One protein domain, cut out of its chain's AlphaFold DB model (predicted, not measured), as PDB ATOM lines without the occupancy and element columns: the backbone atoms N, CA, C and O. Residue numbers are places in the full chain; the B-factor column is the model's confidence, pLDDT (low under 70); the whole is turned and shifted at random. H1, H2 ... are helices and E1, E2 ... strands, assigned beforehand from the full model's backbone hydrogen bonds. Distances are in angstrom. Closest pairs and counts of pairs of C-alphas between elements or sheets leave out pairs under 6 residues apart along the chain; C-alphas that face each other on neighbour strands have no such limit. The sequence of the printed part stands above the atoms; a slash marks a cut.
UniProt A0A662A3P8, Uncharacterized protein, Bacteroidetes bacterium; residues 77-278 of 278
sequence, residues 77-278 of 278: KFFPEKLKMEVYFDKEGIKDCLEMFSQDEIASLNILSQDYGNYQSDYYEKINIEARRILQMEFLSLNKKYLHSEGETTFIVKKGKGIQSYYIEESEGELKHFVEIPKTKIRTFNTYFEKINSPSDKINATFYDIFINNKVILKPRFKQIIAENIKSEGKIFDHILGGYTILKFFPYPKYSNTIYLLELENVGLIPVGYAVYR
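Overview. This is residues 77 to 278 of the 278 residues of an uncharacterized protein of Bacteroidetes bacterium (UniProt A0A662A3P8). A closed antiparallel barrel of eight strands, with two helices packed on its outside: H1 runs across the strands and H3 along them, both over E10. The short helix H2 lies off the barrel on the chain between them, and the short strands E5 and E6 are paired onto the barrel, with H4 between them on the chain. The printed part has 202 residues, with four named helices and ten named strands in the order E1 H1 H2 H3 E2 E3 E4 E5 H4 E6 E7 E8 E9 E10; the class is mixed, helices and strands. The ring runs E1 E2 E3 E4 E7 E8 E9 E10 and back to E1. The whole is compact, with a radius of gyration of the C-alphas of 17.3 A and spans of 54 by 38 by 31 A.

Along the chain. E1, residues 82 to 88, begins at C-alpha 82 (-43.532, -34.610, 2.802). H1 is residues 91 to 98, H2 103 to 108, and H3 117 to 135, 25.4 A long. E2, residues 147 to 159, measures 37.5 A; E3, 165 to 179, measures 41.5 A and begins at C-alpha 165 (-33.821, -51.995, -4.630); E4, 187 to 196, measures 29.3 A. E5 is residues 202 to 204, H4 207 to 211, E6 216 to 218 and E7 221 to 227. E8, residues 237 to 248, measures 34.2 A; E9, 254 to 264, 29.6 A; E10, 268 to 277, 25.9 A, ending at C-alpha 277 (-47.427, -39.129, 11.175).

Arrangement. E1 and E2 are antiparallel, with N 83 and O 153 2.9 A apart. E2 E3 E4 and E7 E8 E9 E10 are meanders, each strand the antiparallel neighbour of the one before. E4 and E7 are antiparallel neighbours, with N 192 and O 225 within hydrogen-bond range, 2.9 A apart. E10 bends by 61 degrees at residue 272; N 86 and O 276, 2.9 A apart, close the ring between E10 and E1. E5 pairs with E3, N 166 and O 203 being 2.8 A apart, and E6 with E8, N 218 and O 245 being 2.8 A apart. H1 is outside the barrel at a height over the sheet of 8.1 A; its closest C-alphas to E10 are Ile 94 and Gly 273, 6.1 A. H3 is outside too, at a height over the sheet of 8.6 A, with C-alphas Gln 120 and Val 272 closest to E10, 6.0 A. In H1, H2, H3 and H4 every O i to N i+4 pair is within hydrogen-bond range.

Size, cuts and confidence. The C-alphas farthest apart, of Ile 163 and Lys 183, are 57.9 A apart. The printed part has no cut and ends at the chain's last residue. The link from H3 to E2, 11 residues, is long. The mean pLDDT of the printed part is 85.9; residues 139 to 145 and 227 to 237 are under 70.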
ATOM      1  N   LYS A  77     -42.912 -44.552  -5.431       84.50
ATOM      2  CA  LYS A  77     -44.036 -43.624  -5.634       84.50
ATOM      3  C   LYS A  77     -45.081 -43.647  -4.524       84.50
ATOM      4  O   LYS A  77     -45.946 -42.775  -4.479       84.50
ATOM      5  N   PHE A  78     -45.046 -44.661  -3.665       80.88
ATOM      6  CA  PHE A  78     -45.913 -44.723  -2.494       80.88
ATOM      7  C   PHE A  78     -45.318 -44.019  -1.282       80.88
ATOM      8  O   PHE A  78     -46.013 -43.892  -0.274       80.88
ATOM      9  N   PHE A  79     -44.073 -43.544  -1.388       80.69
ATOM     10  CA  PHE A  79     -43.443 -42.792  -0.326       80.69
ATOM     11  C   PHE A  79     -43.880 -41.328  -0.378       80.69
ATOM     12  O   PHE A  79     -43.716 -40.680  -1.411       80.69
ATOM     13  N   PRO A  80     -44.497 -40.804   0.696       77.56
ATOM     14  CA  PRO A  80     -44.853 -39.405   0.778       77.56
ATOM     15  C   PRO A  80     -43.567 -38.594   0.881       77.56
ATOM     16  O   PRO A  80     -42.779 -38.778   1.801       77.56
ATOM     17  N   GLU A  81     -43.386 -37.674  -0.059       87.50
ATOM     18  CA  GLU A  81     -42.210 -36.801  -0.088       87.50
ATOM     19  C   GLU A  81     -42.188 -35.830   1.093       87.50
ATOM     20  O   GLU A  81     -41.116 -35.381   1.483       87.50
ATOM     21  N   LYS A  82     -43.361 -35.502   1.652       89.94
ATOM     22  CA  LYS A  82     -43.532 -34.610   2.802       89.94
ATOM     23  C   LYS A  82     -44.517 -35.202   3.796       89.94
ATOM     24  O   LYS A  82     -45.601 -35.639   3.406       89.94
ATOM     25  N   LEU A  83     -44.154 -35.167   5.070       90.50
ATOM     26  CA  LEU A  83     -44.962 -35.670   6.172       90.50
ATOM     27  C   LEU A  83     -45.019 -34.641   7.293       90.50
ATOM     28  O   LEU A  83     -44.009 -34.025   7.630       90.50
ATOM     29  N   LYS A  84     -46.199 -34.497   7.897       93.69
ATOM     30  CA  LYS A  84     -46.349 -33.813   9.181       93.69
ATOM     31  C   LYS A  84     -46.212 -34.839  10.286       93.69
ATOM     32  O   LYS A  84     -46.738 -35.947  10.162       93.69
ATOM     33  N   MET A  85     -45.526 -34.476  11.356       94.38
ATOM     34  CA  MET A  85     -45.285 -35.388  12.462       94.38
ATOM     35  C   MET A  85     -45.414 -34.717  13.817       94.38
ATOM     36  O   MET A  85     -45.146 -33.528  13.977       94.38
ATOM     37  N   GLU A  86     -45.785 -35.532  14.794       94.38
ATOM     38  CA  GLU A  86     -45.732 -35.205  16.210       94.38
ATOM     39  C   GLU A  86     -44.747 -36.140  16.894       94.38
ATOM     40  O   GLU A  86     -44.800 -37.352  16.679       94.38
ATOM     41  N   VAL A  87     -43.850 -35.584  17.705       92.25
ATOM     42  CA  VAL A  87     -42.791 -36.345  18.372       92.25
ATOM     43  C   VAL A  87     -43.016 -36.371  19.874       92.25
ATOM     44  O   VAL A  87     -43.264 -35.346  20.513       92.25
ATOM     45  N   TYR A  88     -42.893 -37.568  20.433       91.12
ATOM     46  CA  TYR A  88     -43.165 -37.866  21.828       91.12
ATOM     47  C   TYR A  88     -42.049 -38.720  22.437       91.12
ATOM     48  O   TYR A  88     -41.332 -39.444  21.746       91.12
ATOM     49  N   PHE A  89     -41.928 -38.651  23.761       88.62
ATOM     50  CA  PHE A  89     -40.818 -39.234  24.527       88.62
ATOM     51  C   PHE A  89     -41.296 -40.119  25.693       88.62
ATOM     52  O   PHE A  89     -40.508 -40.512  26.554       88.62
ATOM     53  N   ASP A  90     -42.602 -40.397  25.763       86.94
ATOM     54  CA  ASP A  90     -43.212 -41.150  26.857       86.94
ATOM     55  C   ASP A  90     -42.991 -42.667  26.727       86.94
ATOM     56  O   ASP A  90     -42.938 -43.221  25.629       86.94
ATOM     57  N   LYS A  91     -42.860 -43.350  27.873       88.19
ATOM     58  CA  LYS A  91     -42.546 -44.790  27.929       88.19
ATOM     59  C   LYS A  91     -43.643 -45.669  27.330       88.19
ATOM     60  O   LYS A  91     -43.319 -46.698  26.746       88.19
ATOM     61  N   GLU A  92     -44.908 -45.286  27.490       90.38
ATOM     62  CA  GLU A  92     -46.050 -46.059  26.989       90.38
ATOM     63  C   GLU A  92     -46.052 -46.071  25.461       90.38
ATOM     64  O   GLU A  92     -45.985 -47.138  24.862       90.38
ATOM     65  N   GLY A  93     -45.979 -44.906  24.820       91.25
ATOM     66  CA  GLY A  93     -45.927 -44.818  23.366       91.25
ATOM     67  C   GLY A  93     -44.653 -45.414  22.761       91.25
ATOM     68  O   GLY A  93     -44.713 -46.018  21.690       91.25
ATOM     69  N   ILE A  94     -43.507 -45.332  23.452       93.19
ATOM     70  CA  ILE A  94     -42.294 -46.062  23.050       93.19
ATOM     71  C   ILE A  94     -42.548 -47.574  23.063       93.19
ATOM     72  O   ILE A  94     -42.189 -48.261  22.106       93.19
ATOM     73  N   LYS A  95     -43.174 -48.096  24.124       94.00
ATOM     74  CA  LYS A  95     -43.521 -49.515  24.231       94.00
ATOM     75  C   LYS A  95     -44.484 -49.934  23.116       94.00
ATOM     76  O   LYS A  95     -44.200 -50.912  22.432       94.00
ATOM     77  N   ASP A  96     -45.536 -49.160  22.868       94.31
ATOM     78  CA  ASP A  96     -46.496 -49.419  21.788       94.31
ATOM     79  C   ASP A  96     -45.815 -49.433  20.408       94.31
ATOM     80  O   ASP A  96     -46.154 -50.235  19.538       94.31
ATOM     81  N   CYS A  97     -44.817 -48.566  20.193       94.88
ATOM     82  CA  CYS A  97     -44.022 -48.572  18.965       94.88
ATOM     83  C   CYS A  97     -43.128 -49.814  18.858       94.88
ATOM     84  O   CYS A  97     -43.017 -50.382  17.772       94.88
ATOM     85  N   LEU A  98     -42.516 -50.265  19.959       95.00
ATOM     86  CA  LEU A  98     -41.719 -51.497  19.988       95.00
ATOM     87  C   LEU A  98     -42.567 -52.741  19.694       95.00
ATOM     88  O   LEU A  98     -42.093 -53.642  19.010       95.00
ATOM     89  N   GLU A  99     -43.827 -52.776  20.135       94.69
ATOM     90  CA  GLU A  99     -44.764 -53.878  19.860       94.69
ATOM     91  C   GLU A  99     -45.107 -54.032  18.365       94.69
ATOM     92  O   GLU A  99     -45.609 -55.075  17.941       94.69
ATOM     93  N   MET A 100     -44.804 -53.029  17.532       93.25
ATOM     94  CA  MET A 100     -44.964 -53.133  16.077       93.25
ATOM     95  C   MET A 100     -43.893 -54.018  15.419       93.25
ATOM     96  O   MET A 100     -44.102 -54.491  14.297       93.25
ATOM     97  N   PHE A 101     -42.767 -54.243  16.102       94.12
ATOM     98  CA  PHE A 101     -41.666 -55.092  15.658       94.12
ATOM     99  C   PHE A 101     -41.846 -56.518  16.195       94.12
ATOM    100  O   PHE A 101     -42.300 -56.728  17.319       94.12
ATOM    101  N   SER A 102     -41.477 -57.525  15.401       93.31
ATOM    102  CA  SER A 102     -41.386 -58.895  15.912       93.31
ATOM    103  C   SER A 102     -40.181 -59.047  16.844       93.31
ATOM    104  O   SER A 102     -39.220 -58.282  16.778       93.31
ATOM    105  N   GLN A 103     -40.199 -60.077  17.692       93.81
ATOM    106  CA  GLN A 103     -39.066 -60.376  18.576       93.81
ATOM    107  C   GLN A 103     -37.777 -60.649  17.785       93.81
ATOM    108  O   GLN A 103     -36.714 -60.161  18.159       93.81
ATOM    109  N   ASP A 104     -37.883 -61.333  16.643       93.44
ATOM    110  CA  ASP A 104     -36.747 -61.561  15.744       93.44
ATOM    111  C   ASP A 104     -36.206 -60.249  15.160       93.44
ATOM    112  O   ASP A 104     -34.996 -60.083  15.018       93.44
ATOM    113  N   GLU A 105     -37.081 -59.287  14.847       93.50
ATOM    114  CA  GLU A 105     -36.667 -57.966  14.367       93.50
ATOM    115  C   GLU A 105     -35.943 -57.190  15.464       93.50
ATOM    116  O   GLU A 105     -34.840 -56.708  15.219       93.50
ATOM    117  N   ILE A 106     -36.507 -57.137  16.674       94.62
ATOM    118  CA  ILE A 106     -35.882 -56.510  17.848       94.62
ATOM    119  C   ILE A 106     -34.488 -57.103  18.091       94.62
ATOM    120  O   ILE A 106     -33.516 -56.354  18.198       94.62
ATOM    121  N   ALA A 107     -34.375 -58.434  18.100       93.25
ATOM    122  CA  ALA A 107     -33.110 -59.131  18.308       93.25
ATOM    123  C   ALA A 107     -32.107 -58.872  17.172       93.25
ATOM    124  O   ALA A 107     -30.954 -58.535  17.429       93.25
ATOM    125  N   SER A 108     -32.536 -58.972  15.907       92.38
ATOM    126  CA  SER A 108     -31.660 -58.768  14.740       92.38
ATOM    127  C   SER A 108     -31.118 -57.342  14.628       92.38
ATOM    128  O   SER A 108     -30.025 -57.127  14.106       92.38
ATOM    129  N   LEU A 109     -31.882 -56.365  15.117       91.81
ATOM    130  CA  LEU A 109     -31.501 -54.959  15.153       91.81
ATOM    131  C   LEU A 109     -30.735 -54.598  16.432       91.81
ATOM    132  O   LEU A 109     -30.288 -53.462  16.557       91.81
ATOM    133  N   ASN A 110     -30.573 -55.547  17.358       94.12
ATOM    134  CA  ASN A 110     -29.985 -55.331  18.675       94.12
ATOM    135  C   ASN A 110     -30.663 -54.170  19.429       94.12
ATOM    136  O   ASN A 110     -29.998 -53.302  19.998       94.12
ATOM    137  N   ILE A 111     -32.000 -54.117  19.370       93.19
ATOM    138  CA  ILE A 111     -32.798 -53.133  20.105       93.19
ATOM    139  C   ILE A 111     -32.964 -53.620  21.536       93.19
ATOM    140  O   ILE A 111     -33.500 -54.699  21.785       93.19
ATOM    141  N   LEU A 112     -32.553 -52.790  22.486       92.75
ATOM    142  CA  LEU A 112     -32.750 -53.039  23.900       92.75
ATOM    143  C   LEU A 112     -34.220 -52.772  24.255       92.75
ATOM    144  O   LEU A 112     -34.608 -51.652  24.580       92.75
ATOM    145  N   SER A 113     -35.058 -53.803  24.146       85.75
ATOM    146  CA  SER A 113     -36.505 -53.703  24.387       85.75
ATOM    147  C   SER A 113     -36.903 -53.801  25.862       85.75
ATOM    148  O   SER A 113     -38.042 -53.493  26.208       85.75
ATOM    149  N   GLN A 114     -35.988 -54.236  26.733       85.56
ATOM    150  CA  GLN A 114     -36.185 -54.377  28.179       85.56
ATOM    151  C   GLN A 114     -35.070 -53.649  28.930       85.56
ATOM    152  O   GLN A 114     -33.967 -53.512  28.414       85.56
ATOM    153  N   ASP A 115     -35.375 -53.142  30.125       85.62
ATOM    154  CA  ASP A 115     -34.413 -52.513  31.047       85.62
ATOM    155  C   ASP A 115     -33.584 -51.339  30.480       85.62
ATOM    156  O   ASP A 115     -32.602 -50.899  31.075       85.62
ATOM    157  N   TYR A 116     -34.030 -50.729  29.378       89.19
ATOM    158  CA  TYR A 116     -33.380 -49.566  28.762       89.19
ATOM    159  C   TYR A 116     -33.531 -48.261  29.563       89.19
ATOM    160  O   TYR A 116     -32.969 -47.230  29.193       89.19
ATOM    161  N   GLY A 117     -34.304 -48.279  30.655       88.50
ATOM    162  CA  GLY A 117     -34.696 -47.086  31.404       88.50
ATOM    163  C   GLY A 117     -33.523 -46.281  31.967       88.50
ATOM    164  O   GLY A 117     -33.591 -45.052  31.965       88.50
ATOM    165  N   ASN A 118     -32.447 -46.946  32.397       89.25
ATOM    166  CA  ASN A 118     -31.250 -46.270  32.908       89.25
ATOM    167  C   ASN A 118     -30.538 -45.512  31.782       89.25
ATOM    168  O   ASN A 118     -30.382 -44.299  31.862       89.25
ATOM    169  N   TYR A 119     -30.235 -46.187  30.672       91.31
ATOM    170  CA  TYR A 119     -29.583 -45.567  29.517       91.31
ATOM    171  C   TYR A 119     -30.400 -44.430  28.895       91.31
ATOM    172  O   TYR A 119     -29.849 -43.415  28.469       91.31
ATOM    173  N   GLN A 120     -31.722 -44.592  28.843       89.56
ATOM    174  CA  GLN A 120     -32.627 -43.544  28.388       89.56
ATOM    175  C   GLN A 120     -32.571 -42.325  29.322       89.56
ATOM    176  O   GLN A 120     -32.540 -41.190  28.844       89.56
ATOM    177  N   SER A 121     -32.532 -42.548  30.639       88.31
ATOM    178  CA  SER A 121     -32.424 -41.469  31.627       88.31
ATOM    179  C   SER A 121     -31.097 -40.721  31.487       88.31
ATOM    180  O   SER A 121     -31.113 -39.496  31.413       88.31
ATOM    181  N   ASP A 122     -29.983 -41.443  31.333       89.38
ATOM    182  CA  ASP A 122     -28.652 -40.859  31.118       89.38
ATOM    183  C   ASP A 122     -28.597 -40.014  29.836       89.38
ATOM    184  O   ASP A 122     -28.005 -38.933  29.795       89.38
ATOM    185  N   TYR A 123     -29.227 -40.493  28.758       88.62
ATOM    186  CA  TYR A 123     -29.329 -39.745  27.506       88.62
ATOM    187  C   TYR A 123     -30.140 -38.455  27.676       88.62
ATOM    188  O   TYR A 123     -29.688 -37.384  27.263       88.62
ATOM    189  N   TYR A 124     -31.305 -38.523  28.320       87.00
ATOM    190  CA  TYR A 124     -32.110 -37.331  28.576       87.00
ATOM    191  C   TYR A 124     -31.428 -36.357  29.537       87.00
ATOM    192  O   TYR A 124     -31.599 -35.150  29.389       87.00
ATOM    193  N   GLU A 125     -30.637 -36.833  30.498       87.94
ATOM    194  CA  GLU A 125     -29.834 -35.963  31.357       87.94
ATOM    195  C   GLU A 125     -28.797 -35.179  30.547       87.94
ATOM    196  O   GLU A 125     -28.705 -33.961  30.703       87.94
ATOM    197  N   LYS A 126     -28.097 -35.827  29.604       86.88
ATOM    198  CA  LYS A 126     -27.182 -35.136  28.676       86.88
ATOM    199  C   LYS A 126     -27.907 -34.063  27.867       86.88
ATOM    200  O   LYS A 126     -27.437 -32.930  27.807       86.88
ATOM    201  N   ILE A 127     -29.081 -34.379  27.316       84.62
ATOM    202  CA  ILE A 127     -29.904 -33.387  26.608       84.62
ATOM    203  C   ILE A 127     -30.322 -32.245  27.536       84.62
ATOM    204  O   ILE A 127     -30.272 -31.089  27.131       84.62
ATOM    205  N   ASN A 128     -30.713 -32.535  28.777       84.75
ATOM    206  CA  ASN A 128     -31.109 -31.515  29.745       84.75
ATOM    207  C   ASN A 128     -29.953 -30.581  30.113       84.75
ATOM    208  O   ASN A 128     -30.171 -29.378  30.220       84.75
ATOM    209  N   ILE A 129     -28.742 -31.107  30.308       85.00
ATOM    210  CA  ILE A 129     -27.544 -30.298  30.581       85.00
ATOM    211  C   ILE A 129     -27.315 -29.309  29.435       85.00
ATOM    212  O   ILE A 129     -27.110 -28.116  29.670       85.00
ATOM    213  N   GLU A 130     -27.432 -29.787  28.201       80.31
ATOM    214  CA  GLU A 130     -27.259 -28.970  27.006       80.31
ATOM    215  C   GLU A 130     -28.392 -27.956  26.838       80.31
ATOM    216  O   GLU A 130     -28.147 -26.758  26.713       80.31
ATOM    217  N   ALA A 131     -29.647 -28.383  26.956       77.94
ATOM    218  CA  ALA A 131     -30.801 -27.493  26.912       77.94
ATOM    219  C   ALA A 131     -30.726 -26.399  27.992       77.94
ATOM    220  O   ALA A 131     -31.008 -25.235  27.703       77.94
ATOM    221  N   ARG A 132     -30.269 -26.717  29.212       80.56
ATOM    222  CA  ARG A 132     -30.065 -25.722  30.279       80.56
ATOM    223  C   ARG A 132     -28.973 -24.728  29.907       80.56
ATOM    224  O   ARG A 132     -29.164 -23.530  30.098       80.56
ATOM    225  N   ARG A 133     -27.850 -25.212  29.370       78.44
ATOM    226  CA  ARG A 133     -26.723 -24.374  28.935       78.44
ATOM    227  C   ARG A 133     -27.141 -23.362  27.867       78.44
ATOM    228  O   ARG A 133     -26.635 -22.247  27.858       78.44
ATOM    229  N   ILE A 134     -28.053 -23.758  26.988       72.50
ATOM    230  CA  ILE A 134     -28.320 -23.058  25.730       72.50
ATOM    231  C   ILE A 134     -29.615 -22.254  25.801       72.50
ATOM    232  O   ILE A 134     -29.642 -21.060  25.532       72.50
ATOM    233  N   LEU A 135     -30.694 -22.923  26.187       72.69
ATOM    234  CA  LEU A 135     -32.057 -22.404  26.168       72.69
ATOM    235  C   LEU A 135     -32.513 -21.950  27.565       72.69
ATOM    236  O   LEU A 135     -33.656 -21.518  27.738       72.69
ATOM    237  N   GLN A 136     -31.645 -22.087  28.579       75.94
ATOM    238  CA  GLN A 136     -31.955 -21.818  29.990       75.94
ATOM    239  C   GLN A 136     -33.240 -22.529  30.437       75.94
ATOM    240  O   GLN A 136     -34.073 -21.981  31.172       75.94
ATOM    241  N   MET A 137     -33.433 -23.747  29.929       70.88
ATOM    242  CA  MET A 137     -34.607 -24.569  30.183       70.88
ATOM    243  C   MET A 137     -34.227 -26.036  30.316       70.88
ATOM    244  O   MET A 137     -33.210 -26.485  29.799       70.88
ATOM    245  N   GLU A 138     -35.076 -26.789  30.993       70.25
ATOM    246  CA  GLU A 138     -34.979 -28.239  31.029       70.25
ATOM    247  C   GLU A 138     -35.860 -28.814  29.925       70.25
ATOM    248  O   GLU A 138     -37.008 -28.399  29.764       70.25
ATOM    249  N   PHE A 139     -35.323 -29.770  29.172       67.00
ATOM    250  CA  PHE A 139     -36.078 -30.548  28.188       67.00
ATOM    251  C   PHE A 139     -37.158 -31.413  28.879       67.00
ATOM    252  O   PHE A 139     -38.204 -31.681  28.305       67.00
ATOM    253  N   LEU A 140     -36.911 -31.750  30.151       62.97
ATOM    254  CA  LEU A 140     -37.726 -32.474  31.129       62.97
ATOM    255  C   LEU A 140     -38.166 -33.891  30.746       62.97
ATOM    256  O   LEU A 140     -38.896 -34.172  29.801       62.97
ATOM    257  N   SER A 141     -37.736 -34.790  31.626       52.94
ATOM    258  CA  SER A 141     -37.975 -36.220  31.678       52.94
ATOM    259  C   SER A 141     -39.466 -36.585  31.702       52.94
ATOM    260  O   SER A 141     -40.175 -36.324  32.675       52.94
ATOM    261  N   LEU A 142     -39.890 -37.313  30.668       47.81
ATOM    262  CA  LEU A 142     -40.939 -38.343  30.695       47.81
ATOM    263  C   LEU A 142     -42.418 -37.926  30.817       47.81
ATOM    264  O   LEU A 142     -43.259 -38.824  30.764       47.81
ATOM    265  N   ASN A 143     -42.793 -36.645  30.932       58.97
ATOM    266  CA  ASN A 143     -44.219 -36.276  30.982       58.97
ATOM    267  C   ASN A 143     -44.713 -35.576  29.706       58.97
ATOM    268  O   ASN A 143     -44.497 -34.380  29.512       58.97
ATOM    269  N   LYS A 144     -45.476 -36.325  28.897       62.38
ATOM    270  CA  LYS A 144     -46.179 -35.875  27.678       62.38
ATOM    271  C   LYS A 144     -47.016 -34.604  27.880       62.38
ATOM    272  O   LYS A 144     -47.310 -33.905  26.923       62.38
ATOM    273  N   LYS A 145     -47.410 -34.296  29.124       66.94
ATOM    274  CA  LYS A 145     -48.222 -33.115  29.451       66.94
ATOM    275  C   LYS A 145     -47.498 -31.785  29.275       66.94
ATOM    276  O   LYS A 145     -48.183 -30.778  29.159       66.94
ATOM    277  N   TYR A 146     -46.166 -31.764  29.325       76.81
ATOM    278  CA  TYR A 146     -45.414 -30.506  29.379       76.81
ATOM    279  C   TYR A 146     -44.516 -30.271  28.173       76.81
ATOM    280  O   TYR A 146     -44.118 -29.130  27.962       76.81
ATOM    281  N   LEU A 147     -44.198 -31.312  27.402       80.81
ATOM    282  CA  LEU A 147     -43.423 -31.206  26.171       80.81
ATOM    283  C   LEU A 147     -44.240 -31.770  25.016       80.81
ATOM    284  O   LEU A 147     -44.530 -32.966  24.972       80.81
ATOM    285  N   HIS A 148     -44.553 -30.900  24.068       84.69
ATOM    286  CA  HIS A 148     -45.177 -31.260  22.804       84.69
ATOM    287  C   HIS A 148     -44.257 -30.853  21.660       84.69
ATOM    288  O   HIS A 148     -43.633 -29.796  21.719       84.69
ATOM    289  N   SER A 149     -44.126 -31.696  20.641       90.75
ATOM    290  CA  SER A 149     -43.233 -31.427  19.512       90.75
ATOM    291  C   SER A 149     -43.968 -31.691  18.212       90.75
ATOM    292  O   SER A 149     -44.487 -32.787  18.021       90.75
ATOM    293  N   GLU A 150     -43.981 -30.712  17.318       94.25
ATOM    294  CA  GLU A 150     -44.608 -30.821  16.000       94.25
ATOM    295  C   GLU A 150     -43.617 -30.412  14.924       94.25
ATOM    296  O   GLU A 150     -42.801 -29.516  15.135       94.25
ATOM    297  N   GLY A 151     -43.696 -31.030  13.754       93.25
ATOM    298  CA  GLY A 151     -42.802 -30.682  12.668       93.25
ATOM    299  C   GLY A 151     -43.217 -31.217  11.319       93.25
ATOM    300  O   GLY A 151     -44.219 -31.921  11.166       93.25
ATOM    301  N   GLU A 152     -42.397 -30.877  10.337       92.81
ATOM    302  CA  GLU A 152     -42.513 -31.366   8.973       92.81
ATOM    303  C   GLU A 152     -41.185 -32.005   8.569       92.81
ATOM    304  O   GLU A 152     -40.109 -31.516   8.922       92.81
ATOM    305  N   THR A 153     -41.264 -33.119   7.847       91.75
ATOM    306  CA  THR A 153     -40.101 -33.803   7.282       91.75
ATOM    307  C   THR A 153     -40.274 -33.998   5.791       91.75
ATOM    308  O   THR A 153     -41.380 -34.290   5.322       91.75
ATOM    309  N   THR A 154     -39.179 -33.875   5.047       92.00
ATOM    310  CA  THR A 154     -39.058 -34.495   3.735       92.00
ATOM    311  C   THR A 154     -38.592 -35.941   3.885       92.00
ATOM    312  O   THR A 154     -37.787 -36.274   4.758       92.00
ATOM    313  N   PHE A 155     -39.118 -36.834   3.051       90.56
ATOM    314  CA  PHE A 155     -38.684 -38.229   3.011       90.56
ATOM    315  C   PHE A 155     -38.734 -38.749   1.575       90.56
ATOM    316  O   PHE A 155     -39.744 -39.277   1.109       90.56
ATOM    317  N   ILE A 156     -37.635 -38.571   0.847       89.56
ATOM    318  CA  ILE A 156     -37.559 -38.916  -0.571       89.56
ATOM    319  C   ILE A 156     -36.875 -40.269  -0.717       89.56
ATOM    320  O   ILE A 156     -35.692 -40.438  -0.413       89.56
ATOM    321  N   VAL A 157     -37.624 -41.244  -1.229       90.88
ATOM    322  CA  VAL A 157     -37.104 -42.563  -1.594       90.88
ATOM    323  C   VAL A 157     -37.036 -42.663  -3.104       90.88
ATOM    324  O   VAL A 157     -37.996 -42.343  -3.798       90.88
ATOM    325  N   LYS A 158     -35.910 -43.153  -3.621       92.31
ATOM    326  CA  LYS A 158     -35.716 -43.367  -5.054       92.31
ATOM    327  C   LYS A 158     -35.448 -44.821  -5.381       92.31
ATOM    328  O   LYS A 158     -34.881 -45.579  -4.591       92.31
ATOM    329  N   LYS A 159     -35.847 -45.208  -6.591       90.81
ATOM    330  CA  LYS A 159     -35.515 -46.508  -7.163       90.81
ATOM    331  C   LYS A 159     -34.006 -46.608  -7.389       90.81
ATOM    332  O   LYS A 159     -33.410 -45.772  -8.067       90.81
ATOM    333  N   GLY A 160     -33.393 -47.638  -6.819       89.31
ATOM    334  CA  GLY A 160     -31.986 -47.966  -7.015       89.31
ATOM    335  C   GLY A 160     -31.752 -48.865  -8.231       89.31
ATOM    336  O   GLY A 160     -32.664 -49.211  -8.982       89.31
ATOM    337  N   LYS A 161     -30.499 -49.300  -8.406       84.81
ATOM    338  CA  LYS A 161     -30.143 -50.323  -9.398       84.81
ATOM    339  C   LYS A 161     -30.550 -51.701  -8.873       84.81
ATOM    340  O   LYS A 161     -29.922 -52.221  -7.958       84.81
ATOM    341  N   GLY A 162     -31.587 -52.292  -9.457       83.06
ATOM    342  CA  GLY A 162     -32.074 -53.628  -9.106       83.06
ATOM    343  C   GLY A 162     -33.594 -53.732  -9.173       83.06
ATOM    344  O   GLY A 162     -34.296 -52.729  -9.278       83.06
ATOM    345  N   ILE A 163     -34.105 -54.962  -9.098       84.06
ATOM    346  CA  ILE A 163     -35.533 -55.250  -9.284       84.06
ATOM    347  C   ILE A 163     -36.390 -54.585  -8.205       84.06
ATOM    348  O   ILE A 163     -37.342 -53.894  -8.533       84.06
ATOM    349  N   GLN A 164     -36.047 -54.747  -6.927       88.56
ATOM    350  CA  GLN A 164     -36.755 -54.160  -5.778       88.56
ATOM    351  C   GLN A 164     -35.760 -53.505  -4.807       88.56
ATOM    352  O   GLN A 164     -35.827 -53.667  -3.591       88.56
ATOM    353  N   SER A 165     -34.799 -52.778  -5.382       90.69
ATOM    354  CA  SER A 165     -33.821 -51.995  -4.630       90.69
ATOM    355  C   SER A 165     -34.206 -50.520  -4.650       90.69
ATOM    356  O   SER A 165     -34.550 -49.978  -5.703       90.69
ATOM    357  N   TYR A 166     -34.140 -49.884  -3.490       92.06
ATOM    358  CA  TYR A 166     -34.448 -48.480  -3.268       92.06
ATOM    359  C   TYR A 166     -33.390 -47.866  -2.358       92.06
ATOM    360  O   TYR A 166     -32.630 -48.578  -1.698       92.06
ATOM    361  N   TYR A 167     -33.336 -46.544  -2.313       93.44
ATOM    362  CA  TYR A 167     -32.514 -45.836  -1.347       93.44
ATOM    363  C   TYR A 167     -33.229 -44.588  -0.845       93.44
ATOM    364  O   TYR A 167     -33.973 -43.949  -1.591       93.44
ATOM    365  N   ILE A 168     -33.004 -44.262   0.424       92.19
ATOM    366  CA  ILE A 168     -33.439 -42.999   1.017       92.19
ATOM    367  C   ILE A 168     -32.466 -41.931   0.527       92.19
ATOM    368  O   ILE A 168     -31.296 -41.924   0.913       92.19
ATOM    369  N   GLU A 169     -32.923 -41.076  -0.379       92.00
ATOM    370  CA  GLU A 169     -32.106 -40.010  -0.949       92.00
ATOM    371  C   GLU A 169     -32.020 -38.830   0.010       92.00
ATOM    372  O   GLU A 169     -30.926 -38.413   0.383       92.00
ATOM    373  N   GLU A 170     -33.177 -38.355   0.452       88.31
ATOM    374  CA  GLU A 170     -33.308 -37.181   1.301       88.31
ATOM    375  C   GLU A 170     -34.179 -37.535   2.495       88.31
ATOM    376  O   GLU A 170     -35.220 -38.184   2.354       88.31
ATOM    377  N   SER A 171     -33.740 -37.115   3.675       88.88
ATOM    378  CA  SER A 171     -34.645 -37.002   4.800       88.88
ATOM    379  C   SER A 171     -34.139 -35.937   5.753       88.88
ATOM    380  O   SER A 171     -33.132 -36.116   6.436       88.88
ATOM    381  N   GLU A 172     -34.825 -34.811   5.757       91.75
ATOM    382  CA  GLU A 172     -34.530 -33.689   6.629       91.75
ATOM    383  C   GLU A 172     -35.829 -33.098   7.161       91.75
ATOM    384  O   GLU A 172     -36.929 -33.416   6.693       91.75
ATOM    385  N   GLY A 173     -35.718 -32.267   8.185       91.38
ATOM    386  CA  GLY A 173     -36.866 -31.545   8.689       91.38
ATOM    387  C   GLY A 173     -36.577 -30.729   9.928       91.38
ATOM    388  O   GLY A 173     -35.453 -30.654  10.434       91.38
ATOM    389  N   GLU A 174     -37.646 -30.113  10.407       91.69
ATOM    390  CA  GLU A 174     -37.645 -29.223  11.556       91.69
ATOM    391  C   GLU A 174     -38.737 -29.664  12.526       91.69
ATOM    392  O   GLU A 174     -39.873 -29.932  12.131       91.69
ATOM    393  N   LEU A 175     -38.381 -29.724  13.803       91.12
ATOM    394  CA  LEU A 175     -39.292 -29.917  14.918       91.12
ATOM    395  C   LEU A 175     -39.346 -28.630  15.727       91.12
ATOM    396  O   LEU A 175     -38.323 -28.119  16.178       91.12
ATOM    397  N   LYS A 176     -40.555 -28.146  15.972       91.19
ATOM    398  CA  LYS A 176     -40.834 -27.095  16.934       91.19
ATOM    399  C   LYS A 176     -41.310 -27.726  18.230       91.19
ATOM    400  O   LYS A 176     -42.306 -28.446  18.262       91.19
ATOM    401  N   HIS A 177     -40.599 -27.423  19.300       87.38
ATOM    402  CA  HIS A 177     -40.897 -27.896  20.639       87.38
ATOM    403  C   HIS A 177     -41.651 -26.818  21.407       87.38
ATOM    404  O   HIS A 177     -41.292 -25.640  21.365       87.38
ATOM    405  N   PHE A 178     -42.680 -27.233  22.130       86.19
ATOM    406  CA  PHE A 178     -43.517 -26.409  22.983       86.19
ATOM    407  C   PHE A 178     -43.399 -26.934  24.404       86.19
ATOM    408  O   PHE A 178     -43.692 -28.100  24.671       86.19
ATOM    409  N   VAL A 179     -42.950 -26.066  25.308       82.75
ATOM    410  CA  VAL A 179     -42.823 -26.387  26.727       82.75
ATOM    411  C   VAL A 179     -43.876 -25.618  27.509       82.75
ATOM    412  O   VAL A 179     -43.797 -24.393  27.644       82.75
ATOM    413  N   GLU A 180     -44.862 -26.354  28.016       83.44
ATOM    414  CA  GLU A 180     -46.055 -25.842  28.692       83.44
ATOM    415  C   GLU A 180     -46.079 -26.300  30.154       83.44
ATOM    416  O   GLU A 180     -46.683 -27.310  30.509       83.44
ATOM    417  N   ILE A 181     -45.412 -25.559  31.040       80.06
ATOM    418  CA  ILE A 181     -45.447 -25.844  32.482       80.06
ATOM    419  C   ILE A 181     -46.583 -25.018  33.118       80.06
ATOM    420  O   ILE A 181     -46.688 -23.816  32.855       80.06
ATOM    421  N   PRO A 182     -47.439 -25.606  33.979       78.44
ATOM    422  CA  PRO A 182     -48.512 -24.869  34.636       78.44
ATOM    423  C   PRO A 182     -47.994 -23.618  35.352       78.44
ATOM    424  O   PRO A 182     -47.043 -23.686  36.128       78.44
ATOM    425  N   LYS A 183     -48.669 -22.481  35.136       80.12
ATOM    426  CA  LYS A 183     -48.344 -21.168  35.732       80.12
ATOM    427  C   LYS A 183     -47.017 -20.542  35.263       80.12
ATOM    428  O   LYS A 183     -46.564 -19.582  35.884       80.12
ATOM    429  N   THR A 184     -46.412 -21.016  34.172       77.62
ATOM    430  CA  THR A 184     -45.255 -20.359  33.541       77.62
ATOM    431  C   THR A 184     -45.572 -19.933  32.104       77.62
ATOM    432  O   THR A 184     -46.590 -20.319  31.531       77.62
ATOM    433  N   LYS A 185     -44.730 -19.068  31.523       78.62
ATOM    434  CA  LYS A 185     -44.854 -18.704  30.105       78.62
ATOM    435  C   LYS A 185     -44.452 -19.896  29.239       78.62
ATOM    436  O   LYS A 185     -43.393 -20.474  29.480       78.62
ATOM    437  N   ILE A 186     -45.253 -20.181  28.210       80.81
ATOM    438  CA  ILE A 186     -44.914 -21.162  27.175       80.81
ATOM    439  C   ILE A 186     -43.585 -20.758  26.543       80.81
ATOM    440  O   ILE A 186     -43.392 -19.597  26.169       80.81
ATOM    441  N   ARG A 187     -42.668 -21.717  26.444       79.69
ATOM    442  CA  ARG A 187     -41.384 -21.542  25.763       79.69
ATOM    443  C   ARG A 187     -41.353 -22.418  24.525       79.69
ATOM    444  O   ARG A 187     -41.898 -23.519  24.538       79.69
ATOM    445  N   THR A 188     -40.704 -21.930  23.475       82.62
ATOM    446  CA  THR A 188     -40.545 -22.679  22.229       82.62
ATOM    447  C   THR A 188     -39.107 -22.647  21.758       82.62
ATOM    448  O   THR A 188     -38.462 -21.604  21.857       82.62
ATOM    449  N   PHE A 189     -38.640 -23.758  21.208       81.19
ATOM    450  CA  PHE A 189     -37.347 -23.863  20.538       81.19
ATOM    451  C   PHE A 189     -37.455 -24.860  19.389       81.19
ATOM    452  O   PHE A 189     -38.397 -25.656  19.349       81.19
ATOM    453  N   ASN A 190     -36.490 -24.829  18.472       85.88
ATOM    454  CA  ASN A 190     -36.508 -25.686  17.297       85.88
ATOM    455  C   ASN A 190     -35.352 -26.689  17.344       85.88
ATOM    456  O   ASN A 190     -34.269 -26.415  17.871       85.88
ATOM    457  N   THR A 191     -35.582 -27.866  16.777       87.44
ATOM    458  CA  THR A 191     -34.512 -28.788  16.412       87.44
ATOM    459  C   THR A 191     -34.601 -29.106  14.934       87.44
ATOM    460  O   THR A 191     -35.682 -29.165  14.355       87.44
ATOM    461  N   TYR A 192     -33.442 -29.295  14.322       89.25
ATOM    462  CA  TYR A 192     -33.313 -29.665  12.922       89.25
ATOM    463  C   TYR A 192     -32.696 -31.041  12.866       89.25
ATOM    464  O   TYR A 192     -31.807 -31.355  13.661       89.25
ATOM    465  N   PHE A 193     -33.143 -31.863  11.934       90.69
ATOM    466  CA  PHE A 193     -32.513 -33.146  11.694       90.69
ATOM    467  C   PHE A 193     -32.241 -33.316  10.211       90.69
ATOM    468  O   PHE A 193     -33.033 -32.914   9.363       90.69
ATOM    469  N   GLU A 194     -31.097 -33.915   9.919       91.56
ATOM    470  CA  GLU A 194     -30.639 -34.180   8.562       91.56
ATOM    471  C   GLU A 194     -30.122 -35.613   8.493       91.56
ATOM    472  O   GLU A 194     -29.393 -36.078   9.380       91.56
ATOM    473  N   LYS A 195     -30.513 -36.338   7.445       92.56
ATOM    474  CA  LYS A 195     -30.067 -37.707   7.210       92.56
ATOM    475  C   LYS A 195     -28.551 -37.756   7.036       92.56
ATOM    476  O   LYS A 195     -27.973 -37.087   6.188       92.56
ATOM    477  N   ILE A 196     -27.915 -38.667   7.759       92.94
ATOM    478  CA  ILE A 196     -26.523 -39.049   7.547       92.94
ATOM    479  C   ILE A 196     -26.502 -40.210   6.561       92.94
ATOM    480  O   ILE A 196     -27.171 -41.222   6.770       92.94
ATOM    481  N   ASN A 197     -25.700 -40.087   5.505       91.50
ATOM    482  CA  ASN A 197     -25.512 -41.171   4.545       91.50
ATOM    483  C   ASN A 197     -24.995 -42.432   5.242       91.50
ATOM    484  O   ASN A 197     -23.930 -42.426   5.862       91.50
ATOM    485  N   SER A 198     -25.745 -43.522   5.114       91.88
ATOM    486  CA  SER A 198     -25.428 -44.788   5.763       91.88
ATOM    487  C   SER A 198     -25.722 -45.989   4.856       91.88
ATOM    488  O   SER A 198     -26.568 -45.906   3.964       91.88
ATOM    489  N   PRO A 199     -25.071 -47.149   5.069       90.19
ATOM    490  CA  PRO A 199     -25.438 -48.377   4.362       90.19
ATOM    491  C   PRO A 199     -26.905 -48.786   4.574       90.19
ATOM    492  O   PRO A 199     -27.499 -49.392   3.683       90.19
ATOM    493  N   SER A 200     -27.486 -48.413   5.717       90.25
ATOM    494  CA  SER A 200     -28.885 -48.663   6.085       90.25
ATOM    495  C   SER A 200     -29.892 -47.852   5.268       90.25
ATOM    496  O   SER A 200     -31.083 -48.157   5.303       90.25
ATOM    497  N   ASP A 201     -29.427 -46.868   4.492       91.62
ATOM    498  CA  ASP A 201     -30.274 -46.091   3.584       91.62
ATOM    499  C   ASP A 201     -30.707 -46.924   2.371       91.62
ATOM    500  O   ASP A 201     -31.677 -46.577   1.698       91.62
ATOM    501  N   LYS A 202     -29.996 -48.023   2.071       92.88
ATOM    502  CA  LYS A 202     -30.361 -48.959   1.007       92.88
ATOM    503  C   LYS A 202     -31.443 -49.911   1.494       92.88
ATOM    504  O   LYS A 202     -31.262 -50.658   2.452       92.88
ATOM    505  N   ILE A 203     -32.539 -49.946   0.755       90.69
ATOM    506  CA  ILE A 203     -33.697 -50.784   1.027       90.69
ATOM    507  C   ILE A 203     -33.761 -51.845  -0.068       90.69
ATOM    508  O   ILE A 203     -34.013 -51.537  -1.231       90.69
ATOM    509  N   ASN A 204     -33.544 -53.103   0.297       89.31
ATOM    510  CA  ASN A 204     -33.675 -54.230  -0.621       89.31
ATOM    511  C   ASN A 204     -34.880 -55.059  -0.189       89.31
ATOM    512  O   ASN A 204     -34.767 -55.883   0.712       89.31
ATOM    513  N   ALA A 205     -36.030 -54.803  -0.809       87.50
ATOM    514  CA  ALA A 205     -37.253 -55.534  -0.517       87.50
ATOM    515  C   ALA A 205     -37.280 -56.824  -1.340       87.50
ATOM    516  O   ALA A 205     -37.211 -56.791  -2.569       87.50
ATOM    517  N   THR A 206     -37.378 -57.975  -0.685       88.12
ATOM    518  CA  THR A 206     -37.589 -59.242  -1.385       88.12
ATOM    519  C   THR A 206     -39.070 -59.443  -1.704       88.12
ATOM    520  O   THR A 206     -39.956 -58.785  -1.158       88.12
ATOM    521  N   PHE A 207     -39.372 -60.411  -2.569       83.38
ATOM    522  CA  PHE A 207     -40.750 -60.868  -2.759       83.38
ATOM    523  C   PHE A 207     -41.403 -61.340  -1.460       83.38
ATOM    524  O   PHE A 207     -42.590 -61.102  -1.244       83.38
ATOM    525  N   TYR A 208     -40.626 -62.005  -0.605       88.12
ATOM    526  CA  TYR A 208     -41.098 -62.446   0.696       88.12
ATOM    527  C   TYR A 208     -41.502 -61.243   1.555       88.12
ATOM    528  O   TYR A 208     -42.593 -61.244   2.121       88.12
ATOM    529  N   ASP A 209     -40.693 -60.181   1.564       88.44
ATOM    530  CA  ASP A 209     -40.981 -58.960   2.324       88.44
ATOM    531  C   ASP A 209     -42.250 -58.252   1.843       88.44
ATOM    532  O   ASP A 209     -43.023 -57.745   2.651       88.44
ATOM    533  N   ILE A 210     -42.494 -58.252   0.531       85.19
ATOM    534  CA  ILE A 210     -43.645 -57.571  -0.074       85.19
ATOM    535  C   ILE A 210     -44.946 -58.369   0.116       85.19
ATOM    536  O   ILE A 210     -45.960 -57.782   0.483       85.19
ATOM    537  N   PHE A 211     -44.944 -59.688  -0.118       83.56
ATOM    538  CA  PHE A 211     -46.183 -60.487  -0.157       83.56
ATOM    539  C   PHE A 211     -46.458 -61.316   1.090       83.56
ATOM    540  O   PHE A 211     -47.623 -61.520   1.422       83.56
ATOM    541  N   ILE A 212     -45.416 -61.833   1.743       87.25
ATOM    542  CA  ILE A 212     -45.572 -62.756   2.874       87.25
ATOM    543  C   ILE A 212     -45.433 -61.998   4.188       87.25
ATOM    544  O   ILE A 212     -46.365 -61.972   4.985       87.25
ATOM    545  N   ASN A 213     -44.296 -61.330   4.387       89.44
ATOM    546  CA  ASN A 213     -44.081 -60.476   5.550       89.44
ATOM    547  C   ASN A 213     -44.946 -59.208   5.465       89.44
ATOM    548  O   ASN A 213     -45.392 -58.678   6.482       89.44
ATOM    549  N   ASN A 214     -45.188 -58.732   4.236       89.62
ATOM    550  CA  ASN A 214     -45.897 -57.491   3.934       89.62
ATOM    551  C   ASN A 214     -45.352 -56.290   4.734       89.62
ATOM    552  O   ASN A 214     -46.098 -55.410   5.176       89.62
ATOM    553  N   LYS A 215     -44.037 -56.270   4.963       91.50
ATOM    554  CA  LYS A 215     -43.368 -55.190   5.677       91.50
ATOM    555  C   LYS A 215     -41.895 -55.069   5.321       91.50
ATOM    556  O   LYS A 215     -41.220 -56.063   5.070       91.50
ATOM    557  N   VAL A 216     -41.401 -53.836   5.363       91.44
ATOM    558  CA  VAL A 216     -39.983 -53.477   5.272       91.44
ATOM    559  C   VAL A 216     -39.676 -52.436   6.342       91.44
ATOM    560  O   VAL A 216     -40.460 -51.511   6.549       91.44
ATOM    561  N   ILE A 217     -38.530 -52.570   7.009       92.69
ATOM    562  CA  ILE A 217     -38.076 -51.614   8.024       92.69
ATOM    563  C   ILE A 217     -37.116 -50.614   7.378       92.69
ATOM    564  O   ILE A 217     -36.037 -50.978   6.907       92.69
ATOM    565  N   LEU A 218     -37.510 -49.347   7.391       92.69
ATOM    566  CA  LEU A 218     -36.681 -48.204   7.029       92.69
ATOM    567  C   LEU A 218     -35.828 -47.824   8.233       92.69
ATOM    568  O   LEU A 218     -36.352 -47.739   9.345       92.69
ATOM    569  N   LYS A 219     -34.527 -47.612   8.011       94.38
ATOM    570  CA  LYS A 219     -33.543 -47.383   9.081       94.38
ATOM    571  C   LYS A 219     -32.625 -46.178   8.810       94.38
ATOM    572  O   LYS A 219     -31.405 -46.330   8.917       94.38
ATOM    573  N   PRO A 220     -33.158 -45.008   8.404       93.69
ATOM    574  CA  PRO A 220     -32.346 -43.806   8.250       93.69
ATOM    575  C   PRO A 220     -31.658 -43.422   9.564       93.69
ATOM    576  O   PRO A 220     -32.216 -43.574  10.656       93.69
ATOM    577  N   ARG A 221     -30.440 -42.893   9.443       94.62
ATOM    578  CA  ARG A 221     -29.704 -42.268  10.547       94.62
ATOM    579  C   ARG A 221     -29.753 -40.762  10.375       94.62
ATOM    580  O   ARG A 221     -29.619 -40.274   9.260       94.62
ATOM    581  N   PHE A 222     -29.896 -40.043  11.472       92.12
ATOM    582  CA  PHE A 222     -30.072 -38.602  11.490       92.12
ATOM    583  C   PHE A 222     -29.058 -37.954  12.406       92.12
ATOM    584  O   PHE A 222     -28.817 -38.441  13.509       92.12
ATOM    585  N   LYS A 223     -28.518 -36.825  11.963       90.50
ATOM    586  CA  LYS A 223     -27.886 -35.850  12.835       90.50
ATOM    587  C   LYS A 223     -28.982 -34.918  13.328       90.50
ATOM    588  O   LYS A 223     -29.547 -34.200  12.512       90.50
ATOM    589  N   GLN A 224     -29.270 -34.916  14.625       88.38
ATOM    590  CA  GLN A 224     -30.208 -33.963  15.212       88.38
ATOM    591  C   GLN A 224     -29.442 -32.833  15.895       88.38
ATOM    592  O   GLN A 224     -28.519 -33.077  16.671       88.38
ATOM    593  N   ILE A 225     -29.831 -31.601  15.582       84.44
ATOM    594  CA  ILE A 225     -29.189 -30.364  16.014       84.44
ATOM    595  C   ILE A 225     -30.209 -29.519  16.770       84.44
ATOM    596  O   ILE A 225     -31.273 -29.196  16.243       84.44
ATOM    597  N   ILE A 226     -29.863 -29.123  17.993       78.12
ATOM    598  CA  ILE A 226     -30.625 -28.125  18.753       78.12
ATOM    599  C   ILE A 226     -30.120 -26.737  18.363       78.12
ATOM    600  O   ILE A 226     -28.919 -26.472  18.467       78.12
ATOM    601  N   ALA A 227     -31.017 -25.861  17.907       68.12
ATOM    602  CA  ALA A 227     -30.668 -24.500  17.513       68.12
ATOM    603  C   ALA A 227     -31.780 -23.504  17.870       68.12
ATOM    604  O   ALA A 227     -32.967 -23.780  17.716       68.12
ATOM    605  N   GLU A 228     -31.383 -22.312  18.314       62.78
ATOM    606  CA  GLU A 228     -32.313 -21.212  18.593       62.78
ATOM    607  C   GLU A 228     -32.888 -20.612  17.290       62.78
ATOM    608  O   GLU A 228     -34.021 -20.132  17.276       62.78
ATOM    609  N   ASN A 229     -32.146 -20.685  16.168       58.38
ATOM    610  CA  ASN A 229     -32.583 -20.272  14.826       58.38
ATOM    611  C   ASN A 229     -31.754 -20.963  13.707       58.38
ATOM    612  O   ASN A 229     -30.575 -21.245  13.906       58.38
ATOM    613  N   ILE A 230     -32.325 -21.162  12.505       52.91
ATOM    614  CA  ILE A 230     -31.648 -21.690  11.289       52.91
ATOM    615  C   ILE A 230     -30.386 -20.884  10.937       52.91
ATOM    616  O   ILE A 230     -29.420 -21.421  10.404       52.91
ATOM    617  N   LYS A 231     -30.412 -19.570  11.203       48.03
ATOM    618  CA  LYS A 231     -29.389 -18.606  10.759       48.03
ATOM    619  C   LYS A 231     -28.289 -18.312  11.780       48.03
ATOM    620  O   LYS A 231     -27.354 -17.589  11.447       48.03
ATOM    621  N   SER A 232     -28.399 -18.799  13.014       48.09
ATOM    622  CA  SER A 232     -27.350 -18.598  14.017       48.09
ATOM    623  C   SER A 232     -26.238 -19.624  13.807       48.09
ATOM    624  O   SER A 232     -26.491 -20.822  13.848       48.09
ATOM    625  N   GLU A 233     -25.003 -19.155  13.619       47.28
ATOM    626  CA  GLU A 233     -23.789 -19.969  13.406       47.28
ATOM    627  C   GLU A 233     -23.478 -20.958  14.551       47.28
ATOM    628  O   GLU A 233     -22.624 -21.834  14.414       47.28
ATOM    629  N   GLY A 234     -24.187 -20.867  15.677       52.06
ATOM    630  CA  GLY A 234     -24.105 -21.839  16.756       52.06
ATOM    631  C   GLY A 234     -24.884 -23.107  16.416       52.06
ATOM    632  O   GLY A 234     -26.077 -23.186  16.683       52.06
ATOM    633  N   LYS A 235     -24.213 -24.134  15.885       54.81
ATOM    634  CA  LYS A 235     -24.641 -25.525  16.116       54.81
ATOM    635  C   LYS A 235     -24.343 -25.835  17.576       54.81
ATOM    636  O   LYS A 235     -23.183 -25.757  17.972       54.81
ATOM    637  N   ILE A 236     -25.367 -26.118  18.378       64.38
ATOM    638  CA  ILE A 236     -25.218 -26.000  19.835       64.38
ATOM    639  C   ILE A 236     -25.148 -27.357  20.545       64.38
ATOM    640  O   ILE A 236     -24.416 -27.506  21.521       64.38
ATOM    641  N   PHE A 237     -25.820 -28.371  20.002       66.62
ATOM    642  CA  PHE A 237     -25.664 -29.768  20.401       66.62
ATOM    643  C   PHE A 237     -26.001 -30.670  19.221       66.62
ATOM    644  O   PHE A 237     -27.037 -30.459  18.585       66.62
ATOM    645  N   ASP A 238     -25.152 -31.654  18.933       77.19
ATOM    646  CA  ASP A 238     -25.406 -32.668  17.923       77.19
ATOM    647  C   ASP A 238     -25.305 -34.088  18.471       77.19
ATOM    648  O   ASP A 238     -24.416 -34.446  19.237       77.19
ATOM    649  N   HIS A 239     -26.244 -34.924  18.051       85.88
ATOM    650  CA  HIS A 239     -26.208 -36.351  18.328       85.88
ATOM    651  C   HIS A 239     -26.809 -37.122  17.157       85.88
ATOM    652  O   HIS A 239     -27.468 -36.548  16.282       85.88
ATOM    653  N   ILE A 240     -26.535 -38.424  17.129       90.62
ATOM    654  CA  ILE A 240     -26.988 -39.314  16.067       90.62
ATOM    655  C   ILE A 240     -28.121 -40.180  16.597       90.62
ATOM    656  O   ILE A 240     -27.966 -40.843  17.621       90.62
ATOM    657  N   LEU A 241     -29.232 -40.203  15.867       93.12
ATOM    658  CA  LEU A 241     -30.362 -41.090  16.125       93.12
ATOM    659  C   LEU A 241     -30.663 -41.928  14.887       93.12
ATOM    660  O   LEU A 241     -30.559 -41.457  13.758       93.12
ATOM    661  N   GLY A 242     -31.076 -43.170  15.092       94.94
ATOM    662  CA  GLY A 242     -31.732 -43.966  14.067       94.94
ATOM    663  C   GLY A 242     -33.242 -43.782  14.145       94.94
ATOM    664  O   GLY A 242     -33.815 -43.964  15.212       94.94
ATOM    665  N   GLY A 243     -33.904 -43.456  13.037       94.94
ATOM    666  CA  GLY A 243     -35.367 -43.466  12.963       94.94
ATOM    667  C   GLY A 243     -35.846 -44.742  12.292       94.94
ATOM    668  O   GLY A 243     -35.608 -44.944  11.108       94.94
ATOM    669  N   TYR A 244     -36.513 -45.616  13.034       95.56
ATOM    670  CA  TYR A 244     -36.912 -46.934  12.554       95.56
ATOM    671  C   TYR A 244     -38.406 -46.942  12.268       95.56
ATOM    672  O   TYR A 244     -39.218 -46.734  13.165       95.56
ATOM    673  N   THR A 245     -38.770 -47.170  11.006       94.06
ATOM    674  CA  THR A 245     -40.160 -47.073  10.535       94.06
ATOM    675  C   THR A 245     -40.535 -48.310   9.746       94.06
ATOM    676  O   THR A 245     -39.812 -48.706   8.835       94.06
ATOM    677  N   ILE A 246     -41.681 -48.906  10.050       93.38
ATOM    678  CA  ILE A 246     -42.218 -50.039   9.306       93.38
ATOM    679  C   ILE A 246     -43.094 -49.508   8.177       93.38
ATOM    680  O   ILE A 246     -44.084 -48.812   8.404       93.38
ATOM    681  N   LEU A 247     -42.753 -49.883   6.951       90.31
ATOM    682  CA  LEU A 247     -43.604 -49.713   5.786       90.31
ATOM    683  C   LEU A 247     -44.357 -51.011   5.528       90.31
ATOM    684  O   LEU A 247     -43.726 -52.042   5.312       90.31
ATOM    685  N   LYS A 248     -45.688 -50.955   5.492       90.62
ATOM    686  CA  LYS A 248     -46.539 -52.053   5.007       90.62
ATOM    687  C   LYS A 248     -46.977 -51.763   3.580       90.62
ATOM    688  O   LYS A 248     -47.283 -50.610   3.292       90.62
ATOM    689  N   PHE A 249     -47.029 -52.772   2.710       84.38
ATOM    690  CA  PHE A 249     -47.417 -52.603   1.299       84.38
ATOM    691  C   PHE A 249     -48.919 -52.796   1.077       84.38
ATOM    692  O   PHE A 249     -49.534 -52.061   0.306       84.38
ATOM    693  N   PHE A 250     -49.507 -53.769   1.774       84.50
ATOM    694  CA  PHE A 250     -50.898 -54.184   1.645       84.50
ATOM    695  C   PHE A 250     -51.684 -54.008   2.962       84.50
ATOM    696  O   PHE A 250     -51.100 -54.126   4.042       84.50
ATOM    697  N   PRO A 251     -53.016 -53.786   2.911       79.12
ATOM    698  CA  PRO A 251     -53.806 -53.586   1.694       79.12
ATOM    699  C   PRO A 251     -53.393 -52.300   0.971       79.12
ATOM    700  O   PRO A 251     -53.133 -52.330  -0.223       79.12
ATOM    701  N   TYR A 252     -53.175 -51.209   1.695       80.44
ATOM    702  CA  TYR A 252     -52.617 -49.980   1.145       80.44
ATOM    703  C   TYR A 252     -51.262 -49.676   1.789       80.44
ATOM    704  O   TYR A 252     -51.080 -49.986   2.972       80.44
ATOM    705  N   PRO A 253     -50.340 -49.034   1.049       83.00
ATOM    706  CA  PRO A 253     -49.083 -48.574   1.605       83.00
ATOM    707  C   PRO A 253     -49.315 -47.696   2.835       83.00
ATOM    708  O   PRO A 253     -50.064 -46.716   2.773       83.00
ATOM    709  N   LYS A 254     -48.714 -48.072   3.965       87.00
ATOM    710  CA  LYS A 254     -48.872 -47.358   5.237       87.00
ATOM    711  C   LYS A 254     -47.568 -47.355   6.029       87.00
ATOM    712  O   LYS A 254     -46.909 -48.387   6.146       87.00
ATOM    713  N   TYR A 255     -47.276 -46.206   6.629       87.94
ATOM    714  CA  TYR A 255     -46.199 -46.019   7.594       87.94
ATOM    715  C   TYR A 255     -46.697 -46.336   8.997       87.94
ATOM    716  O   TYR A 255     -47.799 -45.936   9.391       87.94
ATOM    717  N   SER A 256     -45.891 -47.070   9.750       92.44
ATOM    718  CA  SER A 256     -46.014 -47.091  11.198       92.44
ATOM    719  C   SER A 256     -45.534 -45.771  11.793       92.44
ATOM    720  O   SER A 256     -44.960 -44.925  11.107       92.44
ATOM    721  N   ASN A 257     -45.703 -45.644  13.103       94.62
ATOM    722  CA  ASN A 257     -44.933 -44.680  13.869       94.62
ATOM    723  C   ASN A 257     -43.437 -44.981  13.706       94.62
ATOM    724  O   ASN A 257     -43.044 -46.144  13.545       94.62
ATOM    725  N   THR A 258     -42.615 -43.941  13.739       95.25
ATOM    726  CA  THR A 258     -41.158 -44.088  13.748       95.25
ATOM    727  C   THR A 258     -40.691 -44.165  15.180       95.25
ATOM    728  O   THR A 258     -41.029 -43.285  15.959       95.25
ATOM    729  N   ILE A 259     -39.889 -45.163  15.530       96.56
ATOM    730  CA  ILE A 259     -39.192 -45.178  16.814       96.56
ATOM    731  C   ILE A 259     -37.798 -44.576  16.644       96.56
ATOM    732  O   ILE A 259     -37.063 -44.936  15.722       96.56
ATOM    733  N   TYR A 260     -37.444 -43.642  17.518       95.50
ATOM    734  CA  TYR A 260     -36.116 -43.050  17.570       95.50
ATOM    735  C   TYR A 260     -35.235 -43.857  18.509       95.50
ATOM    736  O   TYR A 260     -35.578 -44.083  19.673       95.50
ATOM    737  N   LEU A 261     -34.098 -44.293  17.983       96.00
ATOM    738  CA  LEU A 261     -33.155 -45.166  18.654       96.00
ATOM    739  C   LEU A 261     -31.795 -44.479  18.757       96.00
ATOM    740  O   LEU A 261     -31.214 -44.074  17.750       96.00
ATOM    741  N   LEU A 262     -31.276 -44.378  19.973       94.69
ATOM    742  CA  LEU A 262     -29.906 -43.982  20.251       94.69
ATOM    743  C   LEU A 262     -28.993 -45.200  20.119       94.69
ATOM    744  O   LEU A 262     -29.262 -46.247  20.700       94.69
ATOM    745  N   GLU A 263     -27.896 -45.059  19.391       91.62
ATOM    746  CA  GLU A 263     -26.885 -46.106  19.275       91.62
ATOM    747  C   GLU A 263     -25.824 -45.926  20.364       91.62
ATOM    748  O   GLU A 263     -25.145 -44.900  20.406       91.62
ATOM    749  N   LEU A 264     -25.689 -46.918  21.245       90.00
ATOM    750  CA  LEU A 264     -24.618 -46.974  22.237       90.00
ATOM    751  C   LEU A 264     -23.650 -48.112  21.919       90.00
ATOM    752  O   LEU A 264     -24.054 -49.268  21.750       90.00
ATOM    753  N   GLU A 265     -22.357 -47.786  21.905       85.44
ATOM    754  CA  GLU A 265     -21.290 -48.772  21.753       85.44
ATOM    755  C   GLU A 265     -21.402 -49.853  22.838       85.44
ATOM    756  O   GLU A 265     -21.562 -49.552  24.021       85.44
ATOM    757  N   ASN A 266     -21.314 -51.121  22.432       86.50
ATOM    758  CA  ASN A 266     -21.368 -52.308  23.301       86.50
ATOM    759  C   ASN A 266     -22.701 -52.574  24.028       86.50
ATOM    760  O   ASN A 266     -22.792 -53.567  24.745       86.50
ATOM    761  N   VAL A 267     -23.730 -51.742  23.834       89.19
ATOM    762  CA  VAL A 267     -25.070 -51.960  24.413       89.19
ATOM    763  C   VAL A 267     -26.085 -52.285  23.322       89.19
ATOM    764  O   VAL A 267     -26.819 -53.260  23.440       89.19
ATOM    765  N   GLY A 268     -26.097 -51.510  22.236       91.06
ATOM    766  CA  GLY A 268     -27.069 -51.651  21.153       91.06
ATOM    767  C   GLY A 268     -27.922 -50.404  20.958       91.06
ATOM    768  O   GLY A 268     -27.499 -49.286  21.259       91.06
ATOM    769  N   LEU A 269     -29.115 -50.605  20.404       95.06
ATOM    770  CA  LEU A 269     -30.052 -49.540  20.066       95.06
ATOM    771  C   LEU A 269     -31.052 -49.318  21.198       95.06
ATOM    772  O   LEU A 269     -31.781 -50.222  21.596       95.06
ATOM    773  N   ILE A 270     -31.110 -48.089  21.692       95.19
ATOM    774  CA  ILE A 270     -31.862 -47.718  22.884       95.19
ATOM    775  C   ILE A 270     -33.011 -46.811  22.477       95.19
ATOM    776  O   ILE A 270     -32.768 -45.778  21.857       95.19
ATOM    777  N   PRO A 271     -34.260 -47.148  22.811       95.19
ATOM    778  CA  PRO A 271     -35.390 -46.331  22.418       95.19
ATOM    779  C   PRO A 271     -35.469 -45.046  23.248       95.19
ATOM    780  O   PRO A 271     -35.476 -45.066  24.480       95.19
ATOM    781  N   VAL A 272     -35.548 -43.912  22.556       93.25
ATOM    782  CA  VAL A 272     -35.501 -42.569  23.160       93.25
ATOM    783  C   VAL A 272     -36.620 -41.651  22.682       93.25
ATOM    784  O   VAL A 272     -36.642 -40.486  23.041       93.25
ATOM    785  N   GLY A 273     -37.552 -42.131  21.866       92.56
ATOM    786  CA  GLY A 273     -38.701 -41.345  21.427       92.56
ATOM    787  C   GLY A 273     -39.427 -42.003  20.267       92.56
ATOM    788  O   GLY A 273     -39.003 -43.047  19.771       92.56
ATOM    789  N   TYR A 274     -40.518 -41.393  19.825       94.88
ATOM    790  CA  TYR A 274     -41.246 -41.833  18.642       94.88
ATOM    791  C   TYR A 274     -41.940 -40.674  17.926       94.88
ATOM    792  O   TYR A 274     -42.269 -39.663  18.543       94.88
ATOM    793  N   ALA A 275     -42.180 -40.844  16.627       94.56
ATOM    794  CA  ALA A 275     -42.945 -39.930  15.792       94.56
ATOM    795  C   ALA A 275     -44.245 -40.572  15.313       94.56
ATOM    796  O   ALA A 275     -44.264 -41.729  14.883       94.56
ATOM    797  N   VAL A 276     -45.317 -39.789  15.341       94.19
ATOM    798  CA  VAL A 276     -46.624 -40.128  14.777       94.19
ATOM    799  C   VAL A 276     -46.866 -39.238  13.567       94.19
ATOM    800  O   VAL A 276     -46.793 -38.017  13.674       94.19
ATOM    801  N   TYR A 277     -47.164 -39.848  12.422       91.31
ATOM    802  CA  TYR A 277     -47.427 -39.129  11.175       91.31
ATOM    803  C   TYR A 277     -48.912 -38.797  11.013       91.31
ATOM    804  O   TYR A 277     -49.769 -39.631  11.321       91.31
ATOM    805  N   ARG A 278     -49.199 -37.593  10.507       83.38
ATOM    806  CA  ARG A 278     -50.549 -37.094  10.202       83.38
ATOM    807  C   ARG A 278     -50.787 -36.965   8.702       83.38
ATOM    808  O   ARG A 278     -49.860 -36.514   7.992       83.38
TER     809      ARG A 278